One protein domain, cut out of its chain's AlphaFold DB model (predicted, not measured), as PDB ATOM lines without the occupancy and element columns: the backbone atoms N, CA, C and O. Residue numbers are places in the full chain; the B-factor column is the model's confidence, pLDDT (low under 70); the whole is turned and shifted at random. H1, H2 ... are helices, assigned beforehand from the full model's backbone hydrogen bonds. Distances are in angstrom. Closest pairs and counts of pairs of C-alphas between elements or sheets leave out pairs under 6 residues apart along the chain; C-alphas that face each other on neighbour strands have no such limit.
ATOM      1  N   ALA A 134     159.978 208.820 222.777       95.06
ATOM      2  CA  ALA A 134     159.048 209.944 222.853       95.06
ATOM      3  C   ALA A 134     158.860 210.627 221.490       95.06
ATOM      4  O   ALA A 134     157.726 210.812 221.068       95.06
ATOM      5  N   ALA A 135     159.952 210.916 220.773       95.44
ATOM      6  CA  ALA A 135     159.884 211.524 219.442       95.44
ATOM      7  C   ALA A 135     159.206 210.599 218.417       95.44
ATOM      8  O   ALA A 135     158.378 211.045 217.630       95.44
ATOM      9  N   LYS A 136     159.505 209.290 218.456       95.81
ATOM     10  CA  LYS A 136     158.830 208.294 217.602       95.81
ATOM     11  C   LYS A 136     157.322 208.272 217.844       95.81
ATOM     12  O   LYS A 136     156.560 208.261 216.886       95.81
ATOM     13  N   LEU A 137     156.899 208.268 219.110       96.38
ATOM     14  CA  LEU A 137     155.481 208.279 219.473       96.38
ATOM     15  C   LEU A 137     154.798 209.579 219.041       96.38
ATOM     16  O   LEU A 137     153.739 209.509 218.435       96.38
ATOM     17  N   ALA A 138     155.428 210.736 219.254       97.31
ATOM     18  CA  ALA A 138     154.881 212.017 218.812       97.31
ATOM     19  C   ALA A 138     154.716 212.079 217.282       97.31
ATOM     20  O   ALA A 138     153.662 212.473 216.786       97.31
ATOM     21  N   TYR A 139     155.704 211.587 216.525       97.62
ATOM     22  CA  TYR A 139     155.588 211.429 215.073       97.62
ATOM     23  C   TYR A 139     154.421 210.513 214.681       97.62
ATOM     24  O   TYR A 139     153.639 210.859 213.798       97.62
ATOM     25  N   ILE A 140     154.283 209.357 215.338       97.44
ATOM     26  CA  ILE A 140     153.185 208.409 215.098       97.44
ATOM     27  C   ILE A 140     151.825 209.059 215.381       97.44
ATOM     28  O   ILE A 140     150.908 208.916 214.574       97.44
ATOM     29  N   ASP A 141     151.692 209.803 216.476       96.94
ATOM     30  CA  ASP A 141     150.443 210.470 216.845       96.94
ATOM     31  C   ASP A 141     150.041 211.519 215.793       96.94
ATOM     32  O   ASP A 141     148.892 211.555 215.348       96.94
ATOM     33  N   GLN A 142     151.000 212.318 215.308       96.50
ATOM     34  CA  GLN A 142     150.780 213.273 214.213       96.50
ATOM     35  C   GLN A 142     150.390 212.566 212.908       96.50
ATOM     36  O   GLN A 142     149.505 213.019 212.181       96.50
ATOM     37  N   MET A 143     151.027 211.434 212.613       94.69
ATOM     38  CA  MET A 143     150.725 210.599 211.453       94.69
ATOM     39  C   MET A 143     149.301 210.032 211.492       94.69
ATOM     40  O   MET A 143     148.607 210.050 210.475       94.69
ATOM     41  N   VAL A 144     148.827 209.584 212.656       93.94
ATOM     42  CA  VAL A 144     147.432 209.153 212.842       93.94
ATOM     43  C   VAL A 144     146.471 210.331 212.660       93.94
ATOM     44  O   VAL A 144     145.483 210.203 211.936       93.94
ATOM     45  N   ALA A 145     146.789 211.505 213.215       92.88
ATOM     46  CA  ALA A 145     145.977 212.708 213.031       92.88
ATOM     47  C   ALA A 145     145.885 213.144 211.553       92.88
ATOM     48  O   ALA A 145     144.836 213.616 211.102       92.88
ATOM     49  N   LEU A 146     146.949 212.950 210.759       91.31
ATOM     50  CA  LEU A 146     146.903 213.173 209.310       91.31
ATOM     51  C   LEU A 146     145.897 212.249 208.618       91.31
ATOM     52  O   LEU A 146     145.129 212.718 207.777       91.31
ATOM     53  N   VAL A 147     145.880 210.962 208.971       90.94
ATOM     54  CA  VAL A 147     144.932 209.986 208.407       90.94
ATOM     55  C   VAL A 147     143.487 210.401 208.687       90.94
ATOM     56  O   VAL A 147     142.641 210.336 207.795       90.94
ATOM     57  N   GLU A 148     143.202 210.882 209.897       87.81
ATOM     58  CA  GLU A 148     141.875 211.388 210.261       87.81
ATOM     59  C   GLU A 148     141.500 212.639 209.451       87.81
ATOM     60  O   GLU A 148     140.393 212.721 208.913       87.81
ATOM     61  N   ARG A 149     142.435 213.590 209.300       85.56
ATOM     62  CA  ARG A 149     142.209 214.847 208.568       85.56
ATOM     63  C   ARG A 149     141.933 214.629 207.081       85.56
ATOM     64  O   ARG A 149     141.040 215.269 206.530       85.56
ATOM     65  N   PHE A 150     142.685 213.740 206.438       83.06
ATOM     66  CA  PHE A 150     142.543 213.441 205.009       83.06
ATOM     67  C   PHE A 150     141.469 212.387 204.703       83.06
ATOM     68  O   PHE A 150     141.299 212.047 203.539       83.06
ATOM     69  N   ARG A 151     140.706 211.943 205.715       76.19
ATOM     70  CA  ARG A 151     139.748 210.824 205.669       76.19
ATOM     71  C   ARG A 151     140.442 209.503 205.333       76.19
ATOM     72  O   ARG A 151     140.922 209.295 204.228       76.19
ATOM     73  N   ALA A 152     140.424 208.562 206.273       64.75
ATOM     74  CA  ALA A 152     141.187 207.312 206.193       64.75
ATOM     75  C   ALA A 152     140.949 206.449 204.933       64.75
ATOM     76  O   ALA A 152     141.801 205.627 204.599       64.75
ATOM     77  N   ASP A 153     139.809 206.603 204.252       62.19
ATOM     78  CA  ASP A 153     139.491 205.883 203.010       62.19
ATOM     79  C   ASP A 153     140.073 206.534 201.748       62.19
ATOM     80  O   ASP A 153     140.305 205.836 200.763       62.19
ATOM     81  N   ASP A 154     140.376 207.831 201.808       70.12
ATOM     82  CA  ASP A 154     141.028 208.601 200.744       70.12
ATOM     83  C   ASP A 154     142.532 208.799 201.027       70.12
ATOM     84  O   ASP A 154     143.250 209.426 200.246       70.12
ATOM     85  N   PHE A 155     143.026 208.268 202.153       79.69
ATOM     86  CA  PHE A 155     144.426 208.372 202.539       79.69
ATOM     87  C   PHE A 155     145.291 207.424 201.709       79.69
ATOM     88  O   PHE A 155     145.102 206.205 201.698       79.69
ATOM     89  N   VAL A 156     146.272 208.009 201.031       85.19
ATOM     90  CA  VAL A 156     147.129 207.308 200.087       85.19
ATOM     91  C   VAL A 156     148.589 207.580 200.428       85.19
ATOM     92  O   VAL A 156     149.019 208.730 200.519       85.19
ATOM     93  N   GLU A 157     149.345 206.506 200.621       90.62
ATOM     94  CA  GLU A 157     150.760 206.546 200.979       90.62
ATOM     95  C   GLU A 157     151.682 206.959 199.828       90.62
ATOM     96  O   GLU A 157     151.304 206.988 198.653       90.62
ATOM     97  N   VAL A 158     152.934 207.274 200.181       85.25
ATOM     98  CA  VAL A 158     153.956 207.751 199.233       85.25
ATOM     99  C   VAL A 158     154.173 206.744 198.105       85.25
ATOM    100  O   VAL A 158     154.247 207.136 196.939       85.25
ATOM    101  N   THR A 159     154.250 205.459 198.457       87.56
ATOM    102  CA  THR A 159     154.474 204.333 197.545       87.56
ATOM    103  C   THR A 159     153.568 203.156 197.892       87.56
ATOM    104  O   THR A 159     152.971 203.101 198.971       87.56
ATOM    105  N   GLY A 160     153.470 202.183 196.979       86.81
ATOM    106  CA  GLY A 160     152.727 200.942 197.227       86.81
ATOM    107  C   GLY A 160     153.246 200.169 198.444       86.81
ATOM    108  O   GLY A 160     152.455 199.657 199.224       86.81
ATOM    109  N   TYR A 161     154.561 200.179 198.669       86.88
ATOM    110  CA  TYR A 161     155.174 199.488 199.803       86.88
ATOM    111  C   TYR A 161     154.740 200.068 201.163       86.88
ATOM    112  O   TYR A 161     154.348 199.319 202.057       86.88
ATOM    113  N   ALA A 162     154.727 201.397 201.318       90.06
ATOM    114  CA  ALA A 162     154.197 202.026 202.531       90.06
ATOM    115  C   ALA A 162     152.676 201.819 202.677       90.06
ATOM    116  O   ALA A 162     152.185 201.631 203.794       90.06
ATOM    117  N   GLN A 163     151.939 201.796 201.557       92.75
ATOM    118  CA  GLN A 163     150.499 201.522 201.550       92.75
ATOM    119  C   GLN A 163     150.177 200.133 202.118       92.75
ATOM    120  O   GLN A 163     149.228 200.006 202.890       92.75
ATOM    121  N   ASP A 164     150.958 199.106 201.785       91.81
ATOM    122  CA  ASP A 164     150.713 197.741 202.268       91.81
ATOM    123  C   ASP A 164     150.743 197.666 203.807       91.81
ATOM    124  O   ASP A 164     149.886 197.022 204.424       91.81
ATOM    125  N   TYR A 165     151.669 198.389 204.452       93.31
ATOM    126  CA  TYR A 165     151.720 198.482 205.917       93.31
ATOM    127  C   TYR A 165     150.583 199.313 206.506       93.31
ATOM    128  O   TYR A 165     150.032 198.935 207.544       93.31
ATOM    129  N   PHE A 166     150.201 200.412 205.848       93.38
ATOM    130  CA  PHE A 166     149.025 201.189 206.243       93.38
ATOM    131  C   PHE A 166     147.770 200.310 206.247       93.38
ATOM    132  O   PHE A 166     147.010 200.300 207.215       93.38
ATOM    133  N   GLU A 167     147.573 199.509 205.198       92.62
ATOM    134  CA  GLU A 167     146.441 198.595 205.099       92.62
ATOM    135  C   GLU A 167     146.484 197.475 206.142       92.62
ATOM    136  O   GLU A 167     145.428 197.093 206.656       92.62
ATOM    137  N   GLU A 168     147.665 196.940 206.469       91.94
ATOM    138  CA  GLU A 168     147.804 195.970 207.560       91.94
ATOM    139  C   GLU A 168     147.373 196.579 208.898       91.94
ATOM    140  O   GLU A 168     146.568 195.973 209.609       91.94
ATOM    141  N   TRP A 169     147.849 197.783 209.226       93.00
ATOM    142  CA  TRP A 169     147.430 198.483 210.438       93.00
ATOM    143  C   TRP A 169     145.922 198.764 210.436       93.00
ATOM    144  O   TRP A 169     145.234 198.433 211.407       93.00
ATOM    145  N   ARG A 170     145.383 199.282 209.325       89.75
ATOM    146  CA  ARG A 170     143.965 199.646 209.182       89.75
ATOM    147  C   ARG A 170     143.028 198.463 209.426       89.75
ATOM    148  O   ARG A 170     142.011 198.614 210.100       89.75
ATOM    149  N   LYS A 171     143.393 197.265 208.953       89.62
ATOM    150  CA  LYS A 171     142.633 196.016 209.175       89.62
ATOM    151  C   LYS A 171     142.535 195.619 210.654       89.62
ATOM    152  O   LYS A 171     141.661 194.834 211.010       89.62
ATOM    153  N   LEU A 172     143.416 196.140 211.510       88.19
ATOM    154  CA  LEU A 172     143.509 195.784 212.926       88.19
ATOM    155  C   LEU A 172     142.905 196.837 213.869       88.19
ATOM    156  O   LEU A 172     142.825 196.570 215.066       88.19
ATOM    157  N   ILE A 173     142.478 198.010 213.378       83.19
ATOM    158  CA  ILE A 173     142.010 199.129 214.224       83.19
ATOM    159  C   ILE A 173     140.861 198.700 215.144       83.19
ATOM    160  O   ILE A 173     140.947 198.895 216.357       83.19
ATOM    161  N   ASN A 174     139.846 198.048 214.571       80.50
ATOM    162  CA  ASN A 174     138.614 197.645 215.258       80.50
ATOM    163  C   ASN A 174     138.649 196.203 215.792       80.50
ATOM    164  O   ASN A 174     137.606 195.646 216.122       80.50
ATOM    165  N   ALA A 175     139.817 195.557 215.802       78.81
ATOM    166  CA  ALA A 175     139.943 194.169 216.227       78.81
ATOM    167  C   ALA A 175     140.278 194.083 217.730       78.81
ATOM    168  O   ALA A 175     141.195 194.750 218.213       78.81
ATOM    169  N   ASP A 176     139.551 193.232 218.459       75.56
ATOM    170  CA  ASP A 176     139.637 193.121 219.919       75.56
ATOM    171  C   ASP A 176     140.598 192.023 220.403       75.56
ATOM    172  O   ASP A 176     140.732 190.959 219.803       75.56
ATOM    173  N   GLY A 177     141.228 192.249 221.561       82.00
ATOM    174  CA  GLY A 177     142.038 191.253 222.271       82.00
ATOM    175  C   GLY A 177     143.503 191.655 222.467       82.00
ATOM    176  O   GLY A 177     144.093 192.389 221.678       82.00
ATOM    177  N   TYR A 178     144.127 191.145 223.532       76.88
ATOM    178  CA  TYR A 178     145.476 191.557 223.949       76.88
ATOM    179  C   TYR A 178     146.570 191.267 222.902       76.88
ATOM    180  O   TYR A 178     147.400 192.126 222.591       76.88
ATOM    181  N   ALA A 179     146.557 190.067 222.311       82.19
ATOM    182  CA  ALA A 179     147.500 189.701 221.252       82.19
ATOM    183  C   ALA A 179     147.313 190.574 219.996       82.19
ATOM    184  O   ALA A 179     148.290 190.947 219.342       82.19
ATOM    185  N   ILE A 180     146.066 190.948 219.698       86.06
ATOM    186  CA  ILE A 180     145.719 191.830 218.581       86.06
ATOM    187  C   ILE A 180     146.206 193.254 218.846       86.06
ATOM    188  O   ILE A 180     146.810 193.847 217.960       86.06
ATOM    189  N   ALA A 181     146.055 193.772 220.068       83.75
ATOM    190  CA  ALA A 181     146.567 195.089 220.445       83.75
ATOM    191  C   ALA A 181     148.091 195.193 220.255       83.75
ATOM    192  O   ALA A 181     148.583 196.160 219.677       83.75
ATOM    193  N   THR A 182     148.838 194.161 220.662       86.56
ATOM    194  CA  THR A 182     150.296 194.108 220.446       86.56
ATOM    195  C   THR A 182     150.637 194.096 218.955       86.56
ATOM    196  O   THR A 182     151.519 194.833 218.512       86.56
ATOM    197  N   ARG A 183     149.928 193.285 218.159       89.00
ATOM    198  CA  ARG A 183     150.122 193.226 216.704       89.00
ATOM    199  C   ARG A 183     149.796 194.563 216.032       89.00
ATOM    200  O   ARG A 183     150.564 195.006 215.187       89.00
ATOM    201  N   ARG A 184     148.698 195.208 216.427       90.00
ATOM    202  CA  ARG A 184     148.263 196.513 215.912       90.00
ATOM    203  C   ARG A 184     149.316 197.586 216.160       90.00
ATOM    204  O   ARG A 184     149.642 198.316 215.234       90.00
ATOM    205  N   ASN A 185     149.876 197.648 217.368       90.00
ATOM    206  CA  ASN A 185     150.913 198.627 217.697       90.00
ATOM    207  C   ASN A 185     152.181 198.408 216.861       90.00
ATOM    208  O   ASN A 185     152.732 199.363 216.331       90.00
ATOM    209  N   ARG A 186     152.596 197.149 216.661       90.94
ATOM    210  CA  ARG A 186     153.725 196.825 215.773       90.94
ATOM    211  C   ARG A 186     153.456 197.218 214.319       90.94
ATOM    212  O   ARG A 186     154.349 197.740 213.665       90.94
ATOM    213  N   ALA A 187     152.243 196.971 213.820       93.06
ATOM    214  CA  ALA A 187     151.851 197.368 212.470       93.06
ATOM    215  C   ALA A 187     151.851 198.899 212.309       93.06
ATOM    216  O   ALA A 187     152.364 199.397 211.315       93.06
ATOM    217  N   LEU A 188     151.353 199.634 213.311       94.62
ATOM    218  CA  LEU A 188     151.369 201.100 213.355       94.62
ATOM    219  C   LEU A 188     152.797 201.659 213.349       94.62
ATOM    220  O   LEU A 188     153.121 202.507 212.524       94.62
ATOM    221  N   GLU A 189     153.662 201.159 214.235       94.62
ATOM    222  CA  GLU A 189     155.067 201.576 214.304       94.62
ATOM    223  C   GLU A 189     155.797 201.304 212.985       94.62
ATOM    224  O   GLU A 189     156.529 202.163 212.491       94.62
ATOM    225  N   LYS A 190     155.571 200.128 212.388       94.31
ATOM    226  CA  LYS A 190     156.185 199.757 211.114       94.31
ATOM    227  C   LYS A 190     155.684 200.623 209.964       94.31
ATOM    228  O   LYS A 190     156.496 201.102 209.181       94.31
ATOM    229  N   TRP A 191     154.376 200.863 209.888       95.94
ATOM    230  CA  TRP A 191     153.795 201.770 208.904       95.94
ATOM    231  C   TRP A 191     154.390 203.177 209.023       95.94
ATOM    232  O   TRP A 191     154.877 203.706 208.029       95.94
ATOM    233  N   ALA A 192     154.426 203.759 210.224       96.88
ATOM    234  CA  ALA A 192     154.967 205.101 210.423       96.88
ATOM    235  C   ALA A 192     156.454 205.199 210.039       96.88
ATOM    236  O   ALA A 192     156.851 206.156 209.376       96.88
ATOM    237  N   MET A 193     157.260 204.196 210.401       96.69
ATOM    238  CA  MET A 193     158.675 204.115 210.026       96.69
ATOM    239  C   MET A 193     158.862 204.036 208.506       96.69
ATOM    240  O   MET A 193     159.630 204.810 207.941       96.69
ATOM    241  N   GLU A 194     158.163 203.125 207.829       96.00
ATOM    242  CA  GLU A 194     158.295 202.941 206.377       96.00
ATOM    243  C   GLU A 194     157.766 204.159 205.620       96.00
ATOM    244  O   GLU A 194     158.381 204.638 204.672       96.00
ATOM    245  N   SER A 195     156.673 204.742 206.103       95.56
ATOM    246  CA  SER A 195     156.107 205.971 205.565       95.56
ATOM    247  C   SER A 195     157.060 207.167 205.722       95.56
ATOM    248  O   SER A 195     157.210 207.963 204.788       95.56
ATOM    249  N   PHE A 196     157.777 207.267 206.847       96.94
ATOM    250  CA  PHE A 196     158.886 208.210 207.017       96.94
ATOM    251  C   PHE A 196     159.991 207.955 205.982       96.94
ATOM    252  O   PHE A 196     160.337 208.871 205.233       96.94
ATOM    253  N   CYS A 197     160.504 206.724 205.886       96.75
ATOM    254  CA  CYS A 197     161.619 206.378 204.999       96.75
ATOM    255  C   CYS A 197     161.297 206.654 203.523       96.75
ATOM    256  O   CYS A 197     162.075 207.303 202.821       96.75
ATOM    257  N   GLU A 198     160.114 206.239 203.068       94.88
ATOM    258  CA  GLU A 198     159.629 206.461 201.705       94.88
ATOM    259  C   GLU A 198     159.430 207.951 201.399       94.88
ATOM    260  O   GLU A 198     159.831 208.431 200.336       94.88
ATOM    261  N   SER A 199     158.880 208.716 202.348       94.88
ATOM    262  CA  SER A 199     158.712 210.168 202.206       94.88
ATOM    263  C   SER A 199     160.053 210.882 202.056       94.88
ATOM    264  O   SER A 199     160.210 211.734 201.179       94.88
ATOM    265  N   VAL A 200     161.038 210.529 202.885       96.00
ATOM    266  CA  VAL A 200     162.377 211.125 202.829       96.00
ATOM    267  C   VAL A 200     163.071 210.769 201.518       96.00
ATOM    268  O   VAL A 200     163.594 211.662 200.850       96.00
ATOM    269  N   ALA A 201     163.019 209.502 201.099       94.19
ATOM    270  CA  ALA A 201     163.563 209.070 199.817       94.19
ATOM    271  C   ALA A 201     162.921 209.826 198.645       94.19
ATOM    272  O   ALA A 201     163.636 210.300 197.761       94.19
ATOM    273  N   LYS A 202     161.598 210.035 198.672       92.19
ATOM    274  CA  LYS A 202     160.874 210.795 197.645       92.19
ATOM    275  C   LYS A 202     161.248 212.279 197.618       92.19
ATOM    276  O   LYS A 202     161.435 212.833 196.536       92.19
ATOM    277  N   ILE A 203     161.395 212.919 198.782       92.44
ATOM    278  CA  ILE A 203     161.815 214.329 198.887       92.44
ATOM    279  C   ILE A 203     163.256 214.498 198.403       92.44
ATOM    280  O   ILE A 203     163.555 215.409 197.630       92.44
ATOM    281  N   CYS A 204     164.163 213.622 198.840       92.31
ATOM    282  CA  CYS A 204     165.558 213.687 198.429       92.31
ATOM    283  C   CYS A 204     165.727 213.337 196.951       92.31
ATOM    284  O   CYS A 204     166.602 213.900 196.301       92.31
ATOM    285  N   CYS A 205     164.937 212.415 196.408       91.56
ATOM    286  CA  CYS A 205     165.049 211.916 195.042       91.56
ATOM    287  C   CYS A 205     163.661 211.885 194.383       91.56
ATOM    288  O   CYS A 205     162.989 210.859 194.439       91.56
ATOM    289  N   PRO A 206     163.226 212.963 193.701       88.38
ATOM    290  CA  PRO A 206     161.879 213.037 193.123       88.38
ATOM    291  C   PRO A 206     161.538 211.913 192.128       88.38
ATOM    292  O   PRO A 206     160.378 211.506 192.028       88.38
ATOM    293  N   SER A 207     162.542 211.367 191.435       86.50
ATOM    294  CA  SER A 207     162.401 210.219 190.527       86.50
ATOM    295  C   SER A 207     162.210 208.878 191.243       86.50
ATOM    296  O   SER A 207     161.844 207.892 190.603       86.50
ATOM    297  N   TYR A 208     162.443 208.808 192.557       88.00
ATOM    298  CA  TYR A 208     162.253 207.593 193.340       88.00
ATOM    299  C   TYR A 208     160.809 207.115 193.211       88.00
ATOM    300  O   TYR A 208     159.871 207.868 193.507       88.00
ATOM    301  N   LYS A 209     160.650 205.878 192.721       81.75
ATOM    302  CA  LYS A 209     159.357 205.191 192.603       81.75
ATOM    303  C   LYS A 209     158.281 206.063 191.949       81.75
ATOM    304  O   LYS A 209     157.135 206.069 192.375       81.75
ATOM    305  N   GLN A 210     158.658 206.848 190.937       80.00
ATOM    306  CA  GLN A 210     157.757 207.815 190.309       80.00
ATOM    307  C   GLN A 210     156.489 207.165 189.743       80.00
ATOM    308  O   GLN A 210     155.412 207.718 189.934       80.00
ATOM    309  N   ASP A 211     156.607 205.976 189.151       78.75
ATOM    310  CA  ASP A 211     155.467 205.222 188.609       78.75
ATOM    311  C   ASP A 211     154.555 204.629 189.701       78.75
ATOM    312  O   ASP A 211     153.415 204.259 189.434       78.75
ATOM    313  N   GLU A 212     155.048 204.549 190.940       76.81
ATOM    314  CA  GLU A 212     154.315 204.084 192.121       76.81
ATOM    315  C   GLU A 212     153.933 205.243 193.051       76.81
ATOM    316  O   GLU A 212     153.447 204.982 194.144       76.81
ATOM    317  N   ALA A 213     154.183 206.504 192.683       72.19
ATOM    318  CA  ALA A 213     153.891 207.644 193.544       72.19
ATOM    319  C   ALA A 213     152.380 207.889 193.581       72.19
ATOM    320  O   ALA A 213     151.768 208.153 192.545       72.19
ATOM    321  N   ARG A 214     151.773 207.787 194.769       75.69
ATOM    322  CA  ARG A 214     150.305 207.816 194.899       75.69
ATOM    323  C   ARG A 214     149.767 209.018 195.682       75.69
ATOM    324  O   ARG A 214     148.607 209.376 195.497       75.69
ATOM    325  N   GLN A 215     150.577 209.634 196.542       81.62
ATOM    326  CA  GLN A 215     150.139 210.734 197.411       81.62
ATOM    327  C   GLN A 215     150.158 212.117 196.738       81.62
ATOM    328  O   GLN A 215     150.840 212.329 195.735       81.62
ATOM    329  N   THR A 216     149.462 213.082 197.349       82.06
ATOM    330  CA  THR A 216     149.457 214.494 196.933       82.06
ATOM    331  C   THR A 216     150.681 215.263 197.447       82.06
ATOM    332  O   THR A 216     151.273 214.914 198.473       82.06
ATOM    333  N   ASP A 217     151.026 216.364 196.770       84.56
ATOM    334  CA  ASP A 217     152.090 217.278 197.218       84.56
ATOM    335  C   ASP A 217     151.791 217.878 198.599       84.56
ATOM    336  O   ASP A 217     152.695 218.035 199.417       84.56
ATOM    337  N   GLU A 218     150.519 218.171 198.886       86.94
ATOM    338  CA  GLU A 218     150.070 218.686 200.183       86.94
ATOM    339  C   GLU A 218     150.392 217.708 201.321       86.94
ATOM    340  O   GLU A 218     151.002 218.099 202.318       86.94
ATOM    341  N   LEU A 219     150.060 216.421 201.157       86.88
ATOM    342  CA  LEU A 219     150.353 215.408 202.169       86.88
ATOM    343  C   LEU A 219     151.867 215.251 202.380       86.88
ATOM    344  O   LEU A 219     152.324 215.101 203.515       86.88
ATOM    345  N   LEU A 220     152.661 215.344 201.309       89.12
ATOM    346  CA  LEU A 220     154.118 215.291 201.420       89.12
ATOM    347  C   LEU A 220     154.693 216.504 202.177       89.12
ATOM    348  O   LEU A 220     155.607 216.334 202.987       89.12
ATOM    349  N   GLN A 221     154.151 217.709 201.969       90.56
ATOM    350  CA  GLN A 221     154.559 218.905 202.722       90.56
ATOM    351  C   GLN A 221     154.210 218.803 204.208       90.56
ATOM    352  O   GLN A 221     155.008 219.187 205.063       90.56
ATOM    353  N   GLU A 222     153.052 218.240 204.533       92.69
ATOM    354  CA  GLU A 222     152.634 218.033 205.919       92.69
ATOM    355  C   GLU A 222     153.540 217.040 206.645       92.69
ATOM    356  O   GLU A 222     153.945 217.274 207.783       92.69
ATOM    357  N   ARG A 223     153.966 215.977 205.964       92.31
ATOM    358  CA  ARG A 223     154.962 215.041 206.499       92.31
ATOM    359  C   ARG A 223     156.309 215.714 206.719       92.31
ATOM    360  O   ARG A 223     156.916 215.514 207.767       92.31
ATOM    361  N   LEU A 224     156.761 216.543 205.777       93.81
ATOM    362  CA  LEU A 224     157.982 217.335 205.937       93.81
ATOM    363  C   LEU A 224     157.891 218.276 207.151       93.81
ATOM    364  O   LEU A 224     158.861 218.409 207.896       93.81
ATOM    365  N   ARG A 225     156.731 218.903 207.379       95.50
ATOM    366  CA  ARG A 225     156.474 219.722 208.572       95.50
ATOM    367  C   ARG A 225     156.621 218.893 209.853       95.50
ATOM    368  O   ARG A 225     157.388 219.286 210.725       95.50
ATOM    369  N   ILE A 226     155.978 217.727 209.928       95.75
ATOM    370  CA  ILE A 226     156.056 216.835 211.098       95.75
ATOM    371  C   ILE A 226     157.499 216.360 211.338       95.75
ATOM    372  O   ILE A 226     157.969 216.380 212.469       95.75
ATOM    373  N   MET A 227     158.251 215.993 210.294       95.62
ATOM    374  CA  MET A 227     159.667 215.606 210.435       95.62
ATOM    375  C   MET A 227     160.523 216.724 211.048       95.62
ATOM    376  O   MET A 227     161.416 216.458 211.857       95.62
ATOM    377  N   ARG A 228     160.252 217.979 210.679       95.25
ATOM    378  CA  ARG A 228     160.950 219.142 211.238       95.25
ATOM    379  C   ARG A 228     160.581 219.378 212.697       95.25
ATOM    380  O   ARG A 228     161.456 219.726 213.478       95.25
ATOM    381  N   GLU A 229     159.319 219.197 213.058       95.62
ATOM    382  CA  GLU A 229     158.837 219.419 214.424       95.62
ATOM    383  C   GLU A 229     159.301 218.320 215.383       95.62
ATOM    384  O   GLU A 229     159.874 218.621 216.425       95.62
ATOM    385  N   GLU A 230     159.126 217.055 215.000       95.81
ATOM    386  CA  GLU A 230     159.329 215.922 215.910       95.81
ATOM    387  C   GLU A 230     160.775 215.411 215.921       95.81
ATOM    388  O   GLU A 230     161.256 214.906 216.937       95.81
ATOM    389  N   PHE A 231     161.499 215.558 214.805       94.94
ATOM    390  CA  PHE A 231     162.875 215.066 214.670       94.94
ATOM    391  C   PHE A 231     163.910 216.163 214.416       94.94
ATOM    392  O   PHE A 231     165.095 215.849 214.283       94.94
ATOM    393  N   ASN A 232     163.505 217.438 214.315       93.75
ATOM    394  CA  ASN A 232     164.381 218.522 213.853       93.75
ATOM    395  C   ASN A 232     165.094 218.162 212.532       93.75
ATOM    396  O   ASN A 232     166.275 218.455 212.324       93.75
TER     397      ASN A 232
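Overview. This is residues 134 to 232 of the 242 residues of an uncharacterized protein of Candidatus Melainabacteria bacterium (UniProt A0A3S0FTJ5). Two pairs of helices are set crosswise: the long H3 has H2 folded back beside it as a helical hairpin, and H1 and H4, side by side and running opposite ways, pass across the line of H3. H3 makes the longest axis, and a long link, residues 205 to 216, loops out past its end before H4. The printed part has 99 residues with four named helices, H1, H2, H3 and H4 in chain order, and no named strand; the class is all helix. It is compact, with a radius of gyration of the C-alphas of 13.3 A, and its C-alphas span 42 by 29 by 21 A.

Arrangement. H1, residues 134 to 149, comes first, and H2, residues 160 to 172, follows after a short link; the two are apart. H3, residues 178 to 204, comes after a tight link and is the hub, touching the three other helices. H2 and H3 form a helical hairpin: they touch and run opposite ways at a shallow tilt of 22 degrees, with the C-alphas of Tyr 165 and Trp 191 closest at 4.9 A. H1 touches H3 with residues 139 to 143 alone, against residues 188 to 192 of H3; their lines are about perpendicular at 86 degrees, and the closest C-alphas, those of Ile 140 and Ala 192, are 6.0 A apart. H4, residues 217 to 231, touches H1 and runs the opposite way at a shallow tilt of 23 degrees, the closest C-alphas being those of Ala 135 and Glu 230 at 5.7 A. H3 and H4 only just touch, with 3 pairs of C-alphas within 8 A, between residues 196 to 199 and residues 220 to 223; the closest are those of Ser 199 and Leu 220 at 6.9 A. Their lines are only just about perpendicular, at 72 degrees. H2 and H4 are apart. The helix packing is part aligned, part crossed: of four touching pairs, two are at a shallow tilt. In H1, H3 and H4 every O i to N i+4 pair is within hydrogen-bond range, and in H2 7 of 9 are.

Along the chain. H1 begins at C-alpha 134, (159.048, 209.944, 222.853), and is 22.6 A long from first to last C-alpha. H2 measures 18.9 A. H3, 27 residues, runs 39.3 A from C-alpha 178 at (145.476, 191.557, 223.949) to C-alpha 204. H4 measures 20.6 A and ends at C-alpha 231, (162.875, 215.066, 214.670).

Size, cuts and confidence. The two C-alphas farthest apart, those of Gly 177 and Ser 207, are 42.2 A apart. The printed part has no cut. The link from H3 to H4, 12 residues, is long. The mean pLDDT of the printed part is 89.1, and residues 152 to 153 are under 70.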